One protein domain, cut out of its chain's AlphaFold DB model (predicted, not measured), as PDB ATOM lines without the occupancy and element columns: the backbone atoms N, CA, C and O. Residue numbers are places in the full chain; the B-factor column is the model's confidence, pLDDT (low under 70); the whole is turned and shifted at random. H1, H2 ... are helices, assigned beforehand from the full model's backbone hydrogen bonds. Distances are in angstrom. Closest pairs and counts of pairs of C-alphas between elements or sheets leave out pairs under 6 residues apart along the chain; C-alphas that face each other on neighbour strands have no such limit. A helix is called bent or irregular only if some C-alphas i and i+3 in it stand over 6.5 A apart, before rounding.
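AT A GLANCE: This is residues 4 to 118 of the 121 residues of an uncharacterized protein of Salmonella muenchen (UniProt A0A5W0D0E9). Two long helices, H4 and H6, cross in the core, and the sharply kinked H3 packs on both. Short helices surround these three: H2 and H7 pack on H4, H1 on H6, and H5 on the first part of H3. The printed part has 115 residues with seven named helices, H1 to H7 along the chain, and no named strand; the class is all helix. It is compact, with a radius of gyration of the C-alphas of 13.3 A and spans of 34 by 32 by 20 A.

IN THESE COORDINATES: H4, residues 43 to 63, measures 30.1 A and begins at C-alpha 43 (153.193, -91.562, 256.371). H6, residues 85 to 104, measures 29.7 A and ends at C-alpha 104 (136.979, -102.872, 243.879). H3, residues 20 to 39, measures 18.8 A, with a kink of 93 degrees near residue 33. H3 is irregular, C-alphas 30 and 33 being 8.4 A apart; H6 only just, C-alphas 86 and 89 being 6.8 A apart. The others are H1, 4 to 10; H2, 13 to 18; H5, 73 to 82; and H7, 108 to 116.

HOW THE PARTS SIT: H4 touches H6 at a steep tilt of 60 degrees, closest at the C-alphas of Ala 53 and Ser 99, 5.0 A. H3 touches H4 at Asn 20 and Glu 51, closest C-alphas 5.1 A apart. With residues 31 to 38 alone H3 touches H6, and with 23 to 30 alone H5. Every O i to N i+4 pair is within hydrogen-bond range in H1, H2, H4, H5 and H7; in H3 and H6 14 of 16 are.

THE WHOLE: The C-alphas farthest apart, of Pro 41 and Asp 65, are 37.0 A apart. The printed part has no cut and no long link. Residues 106 and 108 to 118 have pLDDT under 70.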
ATOM      1  N   GLN A   4     160.684-107.267 240.953       92.25
ATOM      2  CA  GLN A   4     160.364-107.016 242.362       92.25
ATOM      3  C   GLN A   4     158.908-107.337 242.693       92.25
ATOM      4  O   GLN A   4     158.623-108.011 243.673       92.25
ATOM      5  N   LEU A   5     157.971-106.892 241.854       91.50
ATOM      6  CA  LEU A   5     156.552-107.173 242.064       91.50
ATOM      7  C   LEU A   5     156.258-108.670 241.901       91.50
ATOM      8  O   LEU A   5     155.470-109.236 242.653       91.50
ATOM      9  N   ALA A   6     156.927-109.321 240.945       91.06
ATOM     10  CA  ALA A   6     156.844-110.766 240.779       91.06
ATOM     11  C   ALA A   6     157.356-111.511 242.018       91.06
ATOM     12  O   ALA A   6     156.724-112.480 242.426       91.06
ATOM     13  N   TYR A   7     158.448-111.034 242.630       93.81
ATOM     14  CA  TYR A   7     158.940-111.572 243.895       93.81
ATOM     15  C   TYR A   7     157.862-111.474 244.977       93.81
ATOM     16  O   TYR A   7     157.491-112.504 245.537       93.81
ATOM     17  N   VAL A   8     157.275-110.285 245.177       94.25
ATOM     18  CA  VAL A   8     156.217-110.052 246.180       94.25
ATOM     19  C   VAL A   8     155.041-111.017 246.014       94.25
ATOM     20  O   VAL A   8     154.612-111.621 246.991       94.25
ATOM     21  N   PHE A   9     154.560-111.240 244.787       92.44
ATOM     22  CA  PHE A   9     153.453-112.175 244.532       92.44
ATOM     23  C   PHE A   9     153.788-113.648 244.768       92.44
ATOM     24  O   PHE A   9     152.873-114.469 244.832       92.44
ATOM     25  N   THR A  10     155.066-113.993 244.892       93.25
ATOM     26  CA  THR A  10     155.512-115.359 245.184       93.25
ATOM     27  C   THR A  10     155.957-115.559 246.630       93.25
ATOM     28  O   THR A  10     156.277-116.690 246.982       93.25
ATOM     29  N   ILE A  11     155.961-114.517 247.471       95.12
ATOM     30  CA  ILE A  11     156.247-114.660 248.906       95.12
ATOM     31  C   ILE A  11     155.188-115.567 249.541       95.12
ATOM     32  O   ILE A  11     154.011-115.506 249.175       95.12
ATOM     33  N   ASP A  12     155.611-116.404 250.490       93.94
ATOM     34  CA  ASP A  12     154.707-117.213 251.302       93.94
ATOM     35  C   ASP A  12     153.629-116.337 251.958       93.94
ATOM     36  O   ASP A  12     153.917-115.341 252.631       93.94
ATOM     37  N   THR A  13     152.372-116.731 251.774       93.06
ATOM     38  CA  THR A  13     151.202-116.016 252.283       93.06
ATOM     39  C   THR A  13     151.286-115.728 253.780       93.06
ATOM     40  O   THR A  13     150.910-114.642 254.217       93.06
ATOM     41  N   ARG A  14     151.819-116.662 254.578       91.88
ATOM     42  CA  ARG A  14     151.942-116.490 256.031       91.88
ATOM     43  C   ARG A  14     152.910-115.372 256.376       91.88
ATOM     44  O   ARG A  14     152.660-114.650 257.332       91.88
ATOM     45  N   ILE A  15     153.983-115.207 255.606       93.81
ATOM     46  CA  ILE A  15     154.935-114.109 255.805       93.81
ATOM     47  C   ILE A  15     154.282-112.786 255.405       93.81
ATOM     48  O   ILE A  15     154.344-111.823 256.164       93.81
ATOM     49  N   LEU A  16     153.594-112.748 254.258       92.94
ATOM     50  CA  LEU A  16     152.885-111.544 253.819       92.94
ATOM     51  C   LEU A  16     151.823-111.085 254.818       92.94
ATOM     52  O   LEU A  16     151.664-109.886 254.999       92.94
ATOM     53  N   GLN A  17     151.097-112.001 255.457       90.00
ATOM     54  CA  GLN A  17     150.019-111.643 256.383       90.00
ATOM     55  C   GLN A  17     150.507-111.398 257.815       90.00
ATOM     56  O   GLN A  17     150.017-110.476 258.461       90.00
ATOM     57  N   ASN A  18     151.464-112.188 258.311       91.94
ATOM     58  CA  ASN A  18     151.902-112.109 259.710       91.94
ATOM     59  C   ASN A  18     153.076-111.149 259.929       91.94
ATOM     60  O   ASN A  18     153.278-110.691 261.050       91.94
ATOM     61  N   SER A  19     153.848-110.853 258.881       94.38
ATOM     62  CA  SER A  19     155.022-109.979 258.960       94.38
ATOM     63  C   SER A  19     154.849-108.678 258.168       94.38
ATOM     64  O   SER A  19     155.834-107.973 257.954       94.38
ATOM     65  N   ASN A  20     153.632-108.318 257.739       93.81
ATOM     66  CA  ASN A  20     153.384-107.086 256.976       93.81
ATOM     67  C   ASN A  20     153.814-105.809 257.709       93.81
ATOM     68  O   ASN A  20     154.391-104.926 257.077       93.81
ATOM     69  N   GLU A  21     153.576-105.720 259.017       94.62
ATOM     70  CA  GLU A  21     153.999-104.596 259.858       94.62
ATOM     71  C   GLU A  21     155.526-104.463 259.839       94.62
ATOM     72  O   GLU A  21     156.058-103.401 259.526       94.62
ATOM     73  N   LYS A  22     156.242-105.574 260.047       96.19
ATOM     74  CA  LYS A  22     157.712-105.614 260.030       96.19
ATOM     75  C   LYS A  22     158.290-105.283 258.650       96.19
ATOM     76  O   LYS A  22     159.245-104.513 258.548       96.19
ATOM     77  N   ILE A  23     157.698-105.820 257.581       96.12
ATOM     78  CA  ILE A  23     158.061-105.477 256.197       96.12
ATOM     79  C   ILE A  23     157.882-103.972 255.969       96.12
ATOM     80  O   ILE A  23     158.776-103.306 255.443       96.12
ATOM     81  N   THR A  24     156.737-103.430 256.382       95.88
ATOM     82  CA  THR A  24     156.390-102.020 256.192       95.88
ATOM     83  C   THR A  24     157.310-101.104 256.989       95.88
ATOM     84  O   THR A  24     157.786-100.108 256.444       95.88
ATOM     85  N   GLU A  25     157.637-101.454 258.231       95.88
ATOM     86  CA  GLU A  25     158.573-100.708 259.073       95.88
ATOM     87  C   GLU A  25     159.959-100.611 258.425       95.88
ATOM     88  O   GLU A  25     160.515 -99.514 258.312       95.88
ATOM     89  N   ILE A  26     160.504-101.733 257.944       95.12
ATOM     90  CA  ILE A  26     161.790-101.769 257.233       95.12
ATOM     91  C   ILE A  26     161.734-100.888 255.987       95.12
ATOM     92  O   ILE A  26     162.625-100.063 255.747       95.12
ATOM     93  N   PHE A  27     160.665-101.038 255.207       94.38
ATOM     94  CA  PHE A  27     160.482-100.319 253.960       94.38
ATOM     95  C   PHE A  27     160.390 -98.802 254.187       94.38
ATOM     96  O   PHE A  27     161.101 -98.024 253.544       94.38
ATOM     97  N   ILE A  28     159.589 -98.364 255.159       94.38
ATOM     98  CA  ILE A  28     159.457 -96.951 255.524       94.38
ATOM     99  C   ILE A  28     160.760 -96.417 256.102       94.38
ATOM    100  O   ILE A  28     161.219 -95.360 255.672       94.38
ATOM    101  N   THR A  29     161.386 -97.129 257.038       94.56
ATOM    102  CA  THR A  29     162.631 -96.687 257.683       94.56
ATOM    103  C   THR A  29     163.718 -96.420 256.652       94.56
ATOM    104  O   THR A  29     164.412 -95.402 256.720       94.56
ATOM    105  N   LYS A  30     163.835 -97.296 255.649       94.38
ATOM    106  CA  LYS A  30     164.863 -97.174 254.619       94.38
ATOM    107  C   LYS A  30     164.525 -96.149 253.538       94.38
ATOM    108  O   LYS A  30     165.399 -95.379 253.137       94.38
ATOM    109  N   TYR A  31     163.276 -96.112 253.074       94.25
ATOM    110  CA  TYR A  31     162.888 -95.318 251.901       94.25
ATOM    111  C   TYR A  31     162.000 -94.117 252.224       94.25
ATOM    112  O   TYR A  31     161.439 -93.528 251.302       94.25
ATOM    113  N   LYS A  32     161.909 -93.696 253.496       91.81
ATOM    114  CA  LYS A  32     161.029 -92.608 253.967       91.81
ATOM    115  C   LYS A  32     160.989 -91.415 253.020       91.81
ATOM    116  O   LYS A  32     159.922 -91.018 252.581       91.81
ATOM    117  N   LYS A  33     162.154 -90.872 252.654       89.38
ATOM    118  CA  LYS A  33     162.246 -89.710 251.756       89.38
ATOM    119  C   LYS A  33     161.646 -89.989 250.372       89.38
ATOM    120  O   LYS A  33     160.946 -89.136 249.837       89.38
ATOM    121  N   GLY A  34     161.928 -91.155 249.793       86.62
ATOM    122  CA  GLY A  34     161.394 -91.557 248.489       86.62
ATOM    123  C   GLY A  34     159.880 -91.756 248.531       86.62
ATOM    124  O   GLY A  34     159.173 -91.235 247.673       86.62
ATOM    125  N   ILE A  35     159.383 -92.414 249.580       90.12
ATOM    126  CA  ILE A  35     157.948 -92.619 249.814       90.12
ATOM    127  C   ILE A  35     157.245 -91.274 250.006       90.12
ATOM    128  O   ILE A  35     156.269 -90.997 249.318       90.12
ATOM    129  N   THR A  36     157.778 -90.391 250.855       90.69
ATOM    130  CA  THR A  36     157.198 -89.062 251.086       90.69
ATOM    131  C   THR A  36     157.120 -88.233 249.801       90.69
ATOM    132  O   THR A  36     156.143 -87.522 249.583       90.69
ATOM    133  N   ASN A  37     158.114 -88.340 248.916       87.69
ATOM    134  CA  ASN A  37     158.087 -87.649 247.627       87.69
ATOM    135  C   ASN A  37     157.031 -88.218 246.661       87.69
ATOM    136  O   ASN A  37     156.481 -87.461 245.867       87.69
ATOM    137  N   HIS A  38     156.765 -89.527 246.709       84.62
ATOM    138  CA  HIS A  38     155.805 -90.198 245.825       84.62
ATOM    139  C   HIS A  38     154.355 -90.107 246.314       84.62
ATOM    140  O   HIS A  38     153.450 -89.907 245.507       84.62
ATOM    141  N   PHE A  39     154.134 -90.270 247.618       87.38
ATOM    142  CA  PHE A  39     152.806 -90.441 248.219       87.38
ATOM    143  C   PHE A  39     152.387 -89.268 249.110       87.38
ATOM    144  O   PHE A  39     151.239 -89.203 249.546       87.38
ATOM    145  N   GLY A  40     153.289 -88.316 249.354       90.81
ATOM    146  CA  GLY A  40     153.047 -87.168 250.217       90.81
ATOM    147  C   GLY A  40     153.470 -87.395 251.674       90.81
ATOM    148  O   GLY A  40     154.058 -88.418 252.020       90.81
ATOM    149  N   PRO A  41     153.219 -86.406 252.549       92.12
ATOM    150  CA  PRO A  41     153.751 -86.388 253.913       92.12
ATOM    151  C   PRO A  41     152.999 -87.285 254.906       92.12
ATOM    152  O   PRO A  41     153.503 -87.503 256.007       92.12
ATOM    153  N   ASP A  42     151.814 -87.784 254.547       93.19
ATOM    154  CA  ASP A  42     150.969 -88.607 255.418       93.19
ATOM    155  C   ASP A  42     151.467 -90.063 255.463       93.19
ATOM    156  O   ASP A  42     150.970 -90.963 254.782       93.19
ATOM    157  N   MET A  43     152.527 -90.267 256.245       91.69
ATOM    158  CA  MET A  43     153.193 -91.562 256.371       91.69
ATOM    159  C   MET A  43     152.396 -92.573 257.199       91.69
ATOM    160  O   MET A  43     152.564 -93.768 256.978       91.69
ATOM    161  N   GLU A  44     151.538 -92.117 258.114       91.88
ATOM    162  CA  GLU A  44     150.664 -92.994 258.906       91.88
ATOM    163  C   GLU A  44     149.635 -93.665 258.000       91.88
ATOM    164  O   GLU A  44     149.493 -94.891 258.001       91.88
ATOM    165  N   ARG A  45     148.988 -92.876 257.133       89.69
ATOM    166  CA  ARG A  45     148.068 -93.421 256.138       89.69
ATOM    167  C   ARG A  45     148.778 -94.331 255.142       89.69
ATOM    168  O   ARG A  45     148.244 -95.386 254.807       89.69
ATOM    169  N   PHE A  46     149.971 -93.948 254.674       91.69
ATOM    170  CA  PHE A  46     150.766 -94.814 253.799       91.69
ATOM    171  C   PHE A  46     151.048 -96.164 254.465       91.69
ATOM    172  O   PHE A  46     150.791 -97.195 253.850       91.69
ATOM    173  N   GLN A  47     151.537 -96.157 255.710       94.06
ATOM    174  CA  GLN A  47     151.838 -97.369 256.468       94.06
ATOM    175  C   GLN A  47     150.620 -98.290 256.544       94.06
ATOM    176  O   GLN A  47     150.698 -99.443 256.124       94.06
ATOM    177  N   PHE A  48     149.482 -97.755 256.991       90.94
ATOM    178  CA  PHE A  48     148.243 -98.516 257.119       90.94
ATOM    179  C   PHE A  48     147.809 -99.156 255.791       90.94
ATOM    180  O   PHE A  48     147.524-100.352 255.727       90.94
ATOM    181  N   CYS A  49     147.798 -98.373 254.706       90.94
ATOM    182  CA  CYS A  49     147.425 -98.877 253.386       90.94
ATOM    183  C   CYS A  49     148.419 -99.924 252.864       90.94
ATOM    184  O   CYS A  49     148.013-100.877 252.201       90.94
ATOM    185  N   PHE A  50     149.711 -99.760 253.148       93.88
ATOM    186  CA  PHE A  50     150.753-100.658 252.663       93.88
ATOM    187  C   PHE A  50     150.723-102.019 253.372       93.88
ATOM    188  O   PHE A  50     150.769-103.054 252.708       93.88
ATOM    189  N   GLU A  51     150.536-102.033 254.695       94.00
ATOM    190  CA  GLU A  51     150.353-103.264 255.480       94.00
ATOM    191  C   GLU A  51     149.148-104.074 254.992       94.00
ATOM    192  O   GLU A  51     149.219-105.293 254.795       94.00
ATOM    193  N   ALA A  52     148.040-103.383 254.738       89.06
ATOM    194  CA  ALA A  52     146.820-104.003 254.252       89.06
ATOM    195  C   ALA A  52     146.910-104.456 252.787       89.06
ATOM    196  O   ALA A  52     146.289-105.451 252.406       89.06
ATOM    197  N   ALA A  53     147.747-103.810 251.973       92.75
ATOM    198  CA  ALA A  53     148.034-104.291 250.631       92.75
ATOM    199  C   ALA A  53     148.754-105.650 250.644       92.75
ATOM    200  O   ALA A  53     148.391-106.525 249.857       92.75
ATOM    201  N   PHE A  54     149.700-105.877 251.562       94.19
ATOM    202  CA  PHE A  54     150.315-107.201 251.727       94.19
ATOM    203  C   PHE A  54     149.310-108.261 252.167       94.19
ATOM    204  O   PHE A  54     149.293-109.357 251.603       94.19
ATOM    205  N   PHE A  55     148.425-107.916 253.106       90.56
ATOM    206  CA  PHE A  55     147.357-108.818 253.527       90.56
ATOM    207  C   PHE A  55     146.455-109.210 252.347       90.56
ATOM    208  O   PHE A  55     146.176-110.391 252.140       90.56
ATOM    209  N   ALA A  56     146.071-108.232 251.522       90.12
ATOM    210  CA  ALA A  56     145.240-108.459 250.345       90.12
ATOM    211  C   ALA A  56     145.911-109.343 249.287       90.12
ATOM    212  O   ALA A  56     145.243-110.167 248.660       90.12
ATOM    213  N   ILE A  57     147.226-109.211 249.108       92.38
ATOM    214  CA  ILE A  57     147.992-110.122 248.253       92.38
ATOM    215  C   ILE A  57     147.922-111.549 248.801       92.38
ATOM    216  O   ILE A  57     147.660-112.469 248.027       92.38
ATOM    217  N   GLY A  58     148.093-111.727 250.112       92.00
ATOM    218  CA  GLY A  58     147.964-113.030 250.762       92.00
ATOM    219  C   GLY A  58     146.584-113.669 250.563       92.00
ATOM    220  O   GLY A  58     146.485-114.816 250.131       92.00
ATOM    221  N   GLU A  59     145.513-112.902 250.770       89.56
ATOM    222  CA  GLU A  59     144.139-113.370 250.528       89.56
ATOM    223  C   GLU A  59     143.915-113.763 249.066       89.56
ATOM    224  O   GLU A  59     143.299-114.787 248.760       89.56
ATOM    225  N   TRP A  60     144.447-112.975 248.131       90.06
ATOM    226  CA  TRP A  60     144.376-113.315 246.718       90.06
ATOM    227  C   TRP A  60     145.121-114.612 246.398       90.06
ATOM    228  O   TRP A  60     144.566-115.440 245.674       90.06
ATOM    229  N   GLN A  61     146.320-114.820 246.953       92.19
ATOM    230  CA  GLN A  61     147.089-116.055 246.763       92.19
ATOM    231  C   GLN A  61     146.287-117.286 247.206       92.19
ATOM    232  O   GLN A  61     146.234-118.265 246.465       92.19
ATOM    233  N   ILE A  62     145.602-117.214 248.355       89.88
ATOM    234  CA  ILE A  62     144.729-118.289 248.857       89.88
ATOM    235  C   ILE A  62     143.576-118.550 247.882       89.88
ATOM    236  O   ILE A  62     143.324-119.692 247.500       89.88
ATOM    237  N   LYS A  63     142.875-117.494 247.449       88.81
ATOM    238  CA  LYS A  63     141.677-117.619 246.599       88.81
ATOM    239  C   LYS A  63     141.946-118.238 245.235       88.81
ATOM    240  O   LYS A  63     141.053-118.873 244.677       88.81
ATOM    241  N   VAL A  64     143.132-118.010 244.678       87.00
ATOM    242  CA  VAL A  64     143.500-118.511 243.346       87.00
ATOM    243  C   VAL A  64     144.414-119.735 243.389       87.00
ATOM    244  O   VAL A  64     144.867-120.157 242.328       87.00
ATOM    245  N   ASP A  65     144.683-120.284 244.581       88.62
ATOM    246  CA  ASP A  65     145.653-121.367 244.800       88.62
ATOM    247  C   ASP A  65     147.012-121.050 244.144       88.62
ATOM    248  O   ASP A  65     147.570-121.812 243.349       88.62
ATOM    249  N   ALA A  66     147.508-119.834 244.396       88.12
ATOM    250  CA  ALA A  66     148.735-119.346 243.785       88.12
ATOM    251  C   ALA A  66     149.943-120.158 244.266       88.12
ATOM    252  O   ALA A  66     150.132-120.384 245.459       88.12
ATOM    253  N   MET A  67     150.828-120.515 243.334       88.69
ATOM    254  CA  MET A  67     152.102-121.126 243.690       88.69
ATOM    255  C   MET A  67     153.005-120.090 244.370       88.69
ATOM    256  O   MET A  67     153.530-119.183 243.715       88.69
ATOM    257  N   THR A  68     153.208-120.244 245.675       88.94
ATOM    258  CA  THR A  68     154.188-119.475 246.446       88.94
ATOM    259  C   THR A  68     155.541-120.185 246.455       88.94
ATOM    260  O   THR A  68     155.670-121.371 246.130       88.94
ATOM    261  N   ARG A  69     156.589-119.437 246.783       85.81
ATOM    262  CA  ARG A  69     157.937-119.949 247.002       85.81
ATOM    263  C   ARG A  69     158.212-119.979 248.493       85.81
ATOM    264  O   ARG A  69     157.838-119.062 249.219       85.81
ATOM    265  N   TYR A  70     158.905-121.027 248.924       80.38
ATOM    266  CA  TYR A  70     159.433-121.078 250.275       80.38
ATOM    267  C   TYR A  70     160.580-120.074 250.381       80.38
ATOM    268  O   TYR A  70     161.626-120.260 249.760       80.38
ATOM    269  N   HIS A  71     160.335-119.012 251.137       86.19
ATOM    270  CA  HIS A  71     161.314-118.015 251.534       86.19
ATOM    271  C   HIS A  71     161.372-118.015 253.053       86.19
ATOM    272  O   HIS A  71     160.330-118.120 253.705       86.19
ATOM    273  N   GLU A  72     162.566-117.897 253.621       91.12
ATOM    274  CA  GLU A  72     162.666-117.574 255.041       91.12
ATOM    275  C   GLU A  72     162.255-116.113 255.255       91.12
ATOM    276  O   GLU A  72     162.420-115.268 254.372       91.12
ATOM    277  N   GLU A  73     161.702-115.797 256.429       93.75
ATOM    278  CA  GLU A  73     161.274-114.428 256.739       93.75
ATOM    279  C   GLU A  73     162.430-113.431 256.565       93.75
ATOM    280  O   GLU A  73     162.235-112.355 256.001       93.75
ATOM    281  N   ASP A  74     163.645-113.812 256.965       94.06
ATOM    282  CA  ASP A  74     164.837-112.971 256.849       94.06
ATOM    283  C   ASP A  74     165.217-112.669 255.389       94.06
ATOM    284  O   ASP A  74     165.619-111.542 255.095       94.06
ATOM    285  N   GLU A  75     165.005-113.603 254.452       94.94
ATOM    286  CA  GLU A  75     165.208-113.353 253.015       94.94
ATOM    287  C   GLU A  75     164.238-112.289 252.495       94.94
ATOM    288  O   GLU A  75     164.604-111.424 251.697       94.94
ATOM    289  N   VAL A  76     162.989-112.327 252.969       95.62
ATOM    290  CA  VAL A  76     161.971-111.337 252.604       95.62
ATOM    291  C   VAL A  76     162.353-109.962 253.152       95.62
ATOM    292  O   VAL A  76     162.274-108.964 252.432       95.62
ATOM    293  N   MET A  77     162.831-109.896 254.395       95.31
ATOM    294  CA  MET A  77     163.312-108.643 254.986       95.31
ATOM    295  C   MET A  77     164.531-108.087 254.244       95.31
ATOM    296  O   MET A  77     164.611-106.875 254.013       95.31
ATOM    297  N   GLU A  78     165.464-108.952 253.835       95.75
ATOM    298  CA  GLU A  78     166.619-108.574 253.021       95.75
ATOM    299  C   GLU A  78     166.188-108.054 251.646       95.75
ATOM    300  O   GLU A  78     166.689-107.021 251.193       95.75
ATOM    301  N   PHE A  79     165.211-108.700 251.005       95.56
ATOM    302  CA  PHE A  79     164.631-108.223 249.753       95.56
ATOM    303  C   PHE A  79     164.093-106.795 249.904       95.56
ATOM    304  O   PHE A  79     164.541-105.895 249.193       95.56
ATOM    305  N   PHE A  80     163.206-106.539 250.872       95.50
ATOM    306  CA  PHE A  80     162.665-105.188 251.068       95.50
ATOM    307  C   PHE A  80     163.752-104.183 251.460       95.50
ATOM    308  O   PHE A  80     163.729-103.025 251.036       95.50
ATOM    309  N   SER A  81     164.771-104.634 252.187       94.31
ATOM    310  CA  SER A  81     165.931-103.819 252.532       94.31
ATOM    311  C   SER A  81     166.883-103.572 251.363       94.31
ATOM    312  O   SER A  81     167.701-102.671 251.471       94.31
ATOM    313  N   SER A  82     166.852-104.323 250.267       94.00
ATOM    314  CA  SER A  82     167.851-104.221 249.186       94.00
ATOM    315  C   SER A  82     167.337-103.531 247.920       94.00
ATOM    316  O   SER A  82     168.116-103.299 246.996       94.00
ATOM    317  N   ILE A  83     166.060-103.145 247.892       92.81
ATOM    318  CA  ILE A  83     165.448-102.428 246.769       92.81
ATOM    319  C   ILE A  83     166.204-101.114 246.470       92.81
ATOM    320  O   ILE A  83     166.470-100.317 247.379       92.81
ATOM    321  N   PRO A  84     166.541-100.836 245.197       90.62
ATOM    322  CA  PRO A  84     167.059 -99.536 244.795       90.62
ATOM    323  C   PRO A  84     166.094 -98.410 245.186       90.62
ATOM    324  O   PRO A  84     164.885 -98.495 244.978       90.62
ATOM    325  N   SER A  85     166.625 -97.336 245.774       85.88
ATOM    326  CA  SER A  85     165.809 -96.246 246.336       85.88
ATOM    327  C   SER A  85     164.897 -95.574 245.297       85.88
ATOM    328  O   SER A  85     163.788 -95.148 245.618       85.88
ATOM    329  N   ASP A  86     165.344 -95.511 244.044       86.38
ATOM    330  CA  ASP A  86     164.604 -95.003 242.886       86.38
ATOM    331  C   ASP A  86     163.494 -95.948 242.392       86.38
ATOM    332  O   ASP A  86     162.566 -95.511 241.712       86.38
ATOM    333  N   GLU A  87     163.531 -97.224 242.779       89.31
ATOM    334  CA  GLU A  87     162.519 -98.226 242.430       89.31
ATOM    335  C   GLU A  87     161.488 -98.450 243.547       89.31
ATOM    336  O   GLU A  87     160.355 -98.853 243.269       89.31
ATOM    337  N   ALA A  88     161.829 -98.124 244.799       91.19
ATOM    338  CA  ALA A  88     160.963 -98.322 245.964       91.19
ATOM    339  C   ALA A  88     159.578 -97.663 245.802       91.19
ATOM    340  O   ALA A  88     158.552 -98.299 246.046       91.19
ATOM    341  N   GLY A  89     159.522 -96.416 245.323       90.81
ATOM    342  CA  GLY A  89     158.251 -95.716 245.089       90.81
ATOM    343  C   GLY A  89     157.364 -96.407 244.045       90.81
ATOM    344  O   GLY A  89     156.147 -96.522 244.222       90.81
ATOM    345  N   ASN A  90     157.973 -96.940 242.983       91.19
ATOM    346  CA  ASN A  90     157.263 -97.651 241.917       91.19
ATOM    347  C   ASN A  90     156.739 -99.012 242.388       91.19
ATOM    348  O   ASN A  90     155.610 -99.391 242.056       91.19
ATOM    349  N   LEU A  91     157.531 -99.739 243.185       93.38
ATOM    350  CA  LEU A  91     157.085-100.988 243.797       93.38
ATOM    351  C   LEU A  91     155.911-100.736 244.744       93.38
ATOM    352  O   LEU A  91     154.885-101.406 244.625       93.38
ATOM    353  N   ALA A  92     156.028 -99.734 245.618       93.88
ATOM    354  CA  ALA A  92     154.966 -99.377 246.551       93.88
ATOM    355  C   ALA A  92     153.662 -99.024 245.825       93.88
ATOM    356  O   ALA A  92     152.595 -99.515 246.180       93.88
ATOM    357  N   THR A  93     153.766 -98.251 244.739       92.56
ATOM    358  CA  THR A  93     152.615 -97.881 243.901       92.56
ATOM    359  C   THR A  93     151.953 -99.124 243.317       92.56
ATOM    360  O   THR A  93     150.734 -99.254 243.343       92.56
ATOM    361  N   SER A  94     152.754-100.063 242.814       92.62
ATOM    362  CA  SER A  94     152.243-101.288 242.192       92.62
ATOM    363  C   SER A  94     151.520-102.194 243.192       92.62
ATOM    364  O   SER A  94     150.481-102.759 242.859       92.62
ATOM    365  N   ILE A  95     152.052-102.315 244.412       93.56
ATOM    366  CA  ILE A  95     151.445-103.088 245.505       93.56
ATOM    367  C   ILE A  95     150.101-102.471 245.918       93.56
ATOM    368  O   ILE A  95     149.097-103.179 245.993       93.56
ATOM    369  N   LEU A  96     150.062-101.151 246.118       91.50
ATOM    370  CA  LEU A  96     148.841-100.435 246.499       91.50
ATOM    371  C   LEU A  96     147.756-100.536 245.417       91.50
ATOM    372  O   LEU A  96     146.627-100.908 245.720       91.50
ATOM    373  N   LEU A  97     148.107-100.320 244.143       89.69
ATOM    374  CA  LEU A  97     147.164-100.453 243.025       89.69
ATOM    375  C   LEU A  97     146.574-101.861 242.913       89.69
ATOM    376  O   LEU A  97     145.406-102.023 242.563       89.69
ATOM    377  N   PHE A  98     147.372-102.894 243.187       87.25
ATOM    378  CA  PHE A  98     146.868-104.262 243.193       87.25
ATOM    379  C   PHE A  98     145.820-104.467 244.294       87.25
ATOM    380  O   PHE A  98     144.771-105.061 244.041       87.25
ATOM    381  N   SER A  99     146.081-103.936 245.490       84.12
ATOM    382  CA  SER A  99     145.131-103.981 246.602       84.12
ATOM    383  C   SER A  99     143.825-103.250 246.275       84.12
ATOM    384  O   SER A  99     142.751-103.825 246.457       84.12
ATOM    385  N   ASP A 100     143.896-102.059 245.673       82.50
ATOM    386  CA  ASP A 100     142.715-101.304 245.235       82.50
ATOM    387  C   ASP A 100     141.857-102.103 244.242       82.50
ATOM    388  O   ASP A 100     140.630-102.128 244.347       82.50
ATOM    389  N   VAL A 101     142.482-102.817 243.299       80.06
ATOM    390  CA  VAL A 101     141.765-103.680 242.344       80.06
ATOM    391  C   VAL A 101     141.042-104.831 243.051       80.06
ATOM    392  O   VAL A 101     139.945-105.208 242.629       80.06
ATOM    393  N   LEU A 102     141.625-105.400 244.108       78.12
ATOM    394  CA  LEU A 102     140.966-106.441 244.904       78.12
ATOM    395  C   LEU A 102     139.807-105.880 245.726       78.12
ATOM    396  O   LEU A 102     138.732-106.481 245.731       78.12
ATOM    397  N   ALA A 103     139.992-104.712 246.342       73.75
ATOM    398  CA  ALA A 103     138.918-104.009 247.028       73.75
ATOM    399  C   ALA A 103     137.764-103.715 246.054       73.75
ATOM    400  O   ALA A 103     136.634-104.135 246.275       73.75
ATOM    401  N   MET A 104     138.024-103.132 244.882       74.19
ATOM    402  CA  MET A 104     136.979-102.872 243.879       74.19
ATOM    403  C   MET A 104     136.202-104.125 243.435       74.19
ATOM    404  O   MET A 104     135.059-104.010 242.994       74.19
ATOM    405  N   LYS A 105     136.797-105.320 243.542       76.50
ATOM    406  CA  LYS A 105     136.148-106.594 243.201       76.50
ATOM    407  C   LYS A 105     135.240-107.162 244.297       76.50
ATOM    408  O   LYS A 105     134.649-108.212 244.062       76.50
ATOM    409  N   GLY A 106     135.098-106.506 245.450       66.50
ATOM    410  CA  GLY A 106     134.230-107.009 246.520       66.50
ATOM    411  C   GLY A 106     134.861-108.150 247.321       66.50
ATOM    412  O   GLY A 106     134.160-109.069 247.721       66.50
ATOM    413  N   VAL A 107     136.188-108.166 247.488       73.19
ATOM    414  CA  VAL A 107     136.855-109.207 248.287       73.19
ATOM    415  C   VAL A 107     136.620-108.934 249.780       73.19
ATOM    416  O   VAL A 107     137.341-108.146 250.387       73.19
ATOM    417  N   ASP A 108     135.588-109.559 250.355       69.06
ATOM    418  CA  ASP A 108     135.086-109.306 251.719       69.06
ATOM    419  C   ASP A 108     136.157-109.388 252.822       69.06
ATOM    420  O   ASP A 108     136.142-108.586 253.750       69.06
ATOM    421  N   GLU A 109     137.119-110.304 252.722       69.38
ATOM    422  CA  GLU A 109     138.207-110.490 253.694       69.38
ATOM    423  C   GLU A 109     139.195-109.320 253.666       69.38
ATOM    424  O   GLU A 109     139.688-108.877 254.703       69.38
ATOM    425  N   VAL A 110     139.424-108.768 252.473       65.75
ATOM    426  CA  VAL A 110     140.239-107.569 252.276       65.75
ATOM    427  C   VAL A 110     139.524-106.370 252.894       65.75
ATOM    428  O   VAL A 110     140.121-105.650 253.690       65.75
ATOM    429  N   PHE A 111     138.223-106.209 252.639       63.34
ATOM    430  CA  PHE A 111     137.419-105.172 253.296       63.34
ATOM    431  C   PHE A 111     137.354-105.329 254.812       63.34
ATOM    432  O   PHE A 111     137.475-104.336 255.520       63.34
ATOM    433  N   GLY A 112     137.186-106.548 255.322       64.12
ATOM    434  CA  GLY A 112     137.163-106.833 256.755       64.12
ATOM    435  C   GLY A 112     138.482-106.481 257.436       64.12
ATOM    436  O   GLY A 112     138.469-105.901 258.516       64.12
ATOM    437  N   TYR A 113     139.617-106.751 256.789       65.50
ATOM    438  CA  TYR A 113     140.931-106.337 257.284       65.50
ATOM    439  C   TYR A 113     141.094-104.808 257.281       65.50
ATOM    440  O   TYR A 113     141.520-104.229 258.281       65.50
ATOM    441  N   PHE A 114     140.696-104.144 256.189       59.66
ATOM    442  CA  PHE A 114     140.773-102.684 256.051       59.66
ATOM    443  C   PHE A 114     139.843-101.931 257.012       59.66
ATOM    444  O   PHE A 114     140.248-100.939 257.603       59.66
ATOM    445  N   LEU A 115     138.600-102.386 257.167       58.94
ATOM    446  CA  LEU A 115     137.559-101.719 257.959       58.94
ATOM    447  C   LEU A 115     137.524-102.205 259.416       58.94
ATOM    448  O   LEU A 115     136.956-101.544 260.282       58.94
ATOM    449  N   GLY A 116     138.099-103.374 259.701       55.06
ATOM    450  CA  GLY A 116     138.099-103.993 261.025       55.06
ATOM    451  C   GLY A 116     139.102-103.381 262.001       55.06
ATOM    452  O   GLY A 116     138.898-103.496 263.208       55.06
ATOM    453  N   ARG A 117     140.147-102.695 261.514       51.81
ATOM    454  CA  ARG A 117     141.103-101.975 262.376       51.81
ATOM    455  C   ARG A 117     140.529-100.687 262.986       51.81
ATOM    456  O   ARG A 117     141.005-100.280 264.039       51.81
ATOM    457  N   ASP A 118     139.467-100.115 262.412       44.16
ATOM    458  CA  ASP A 118     138.798 -98.912 262.942       44.16
ATOM    459  C   ASP A 118     137.780 -99.207 264.066       44.16
ATOM    460  O   ASP A 118     137.231 -98.287 264.667       44.16
TER     461      ASP A 118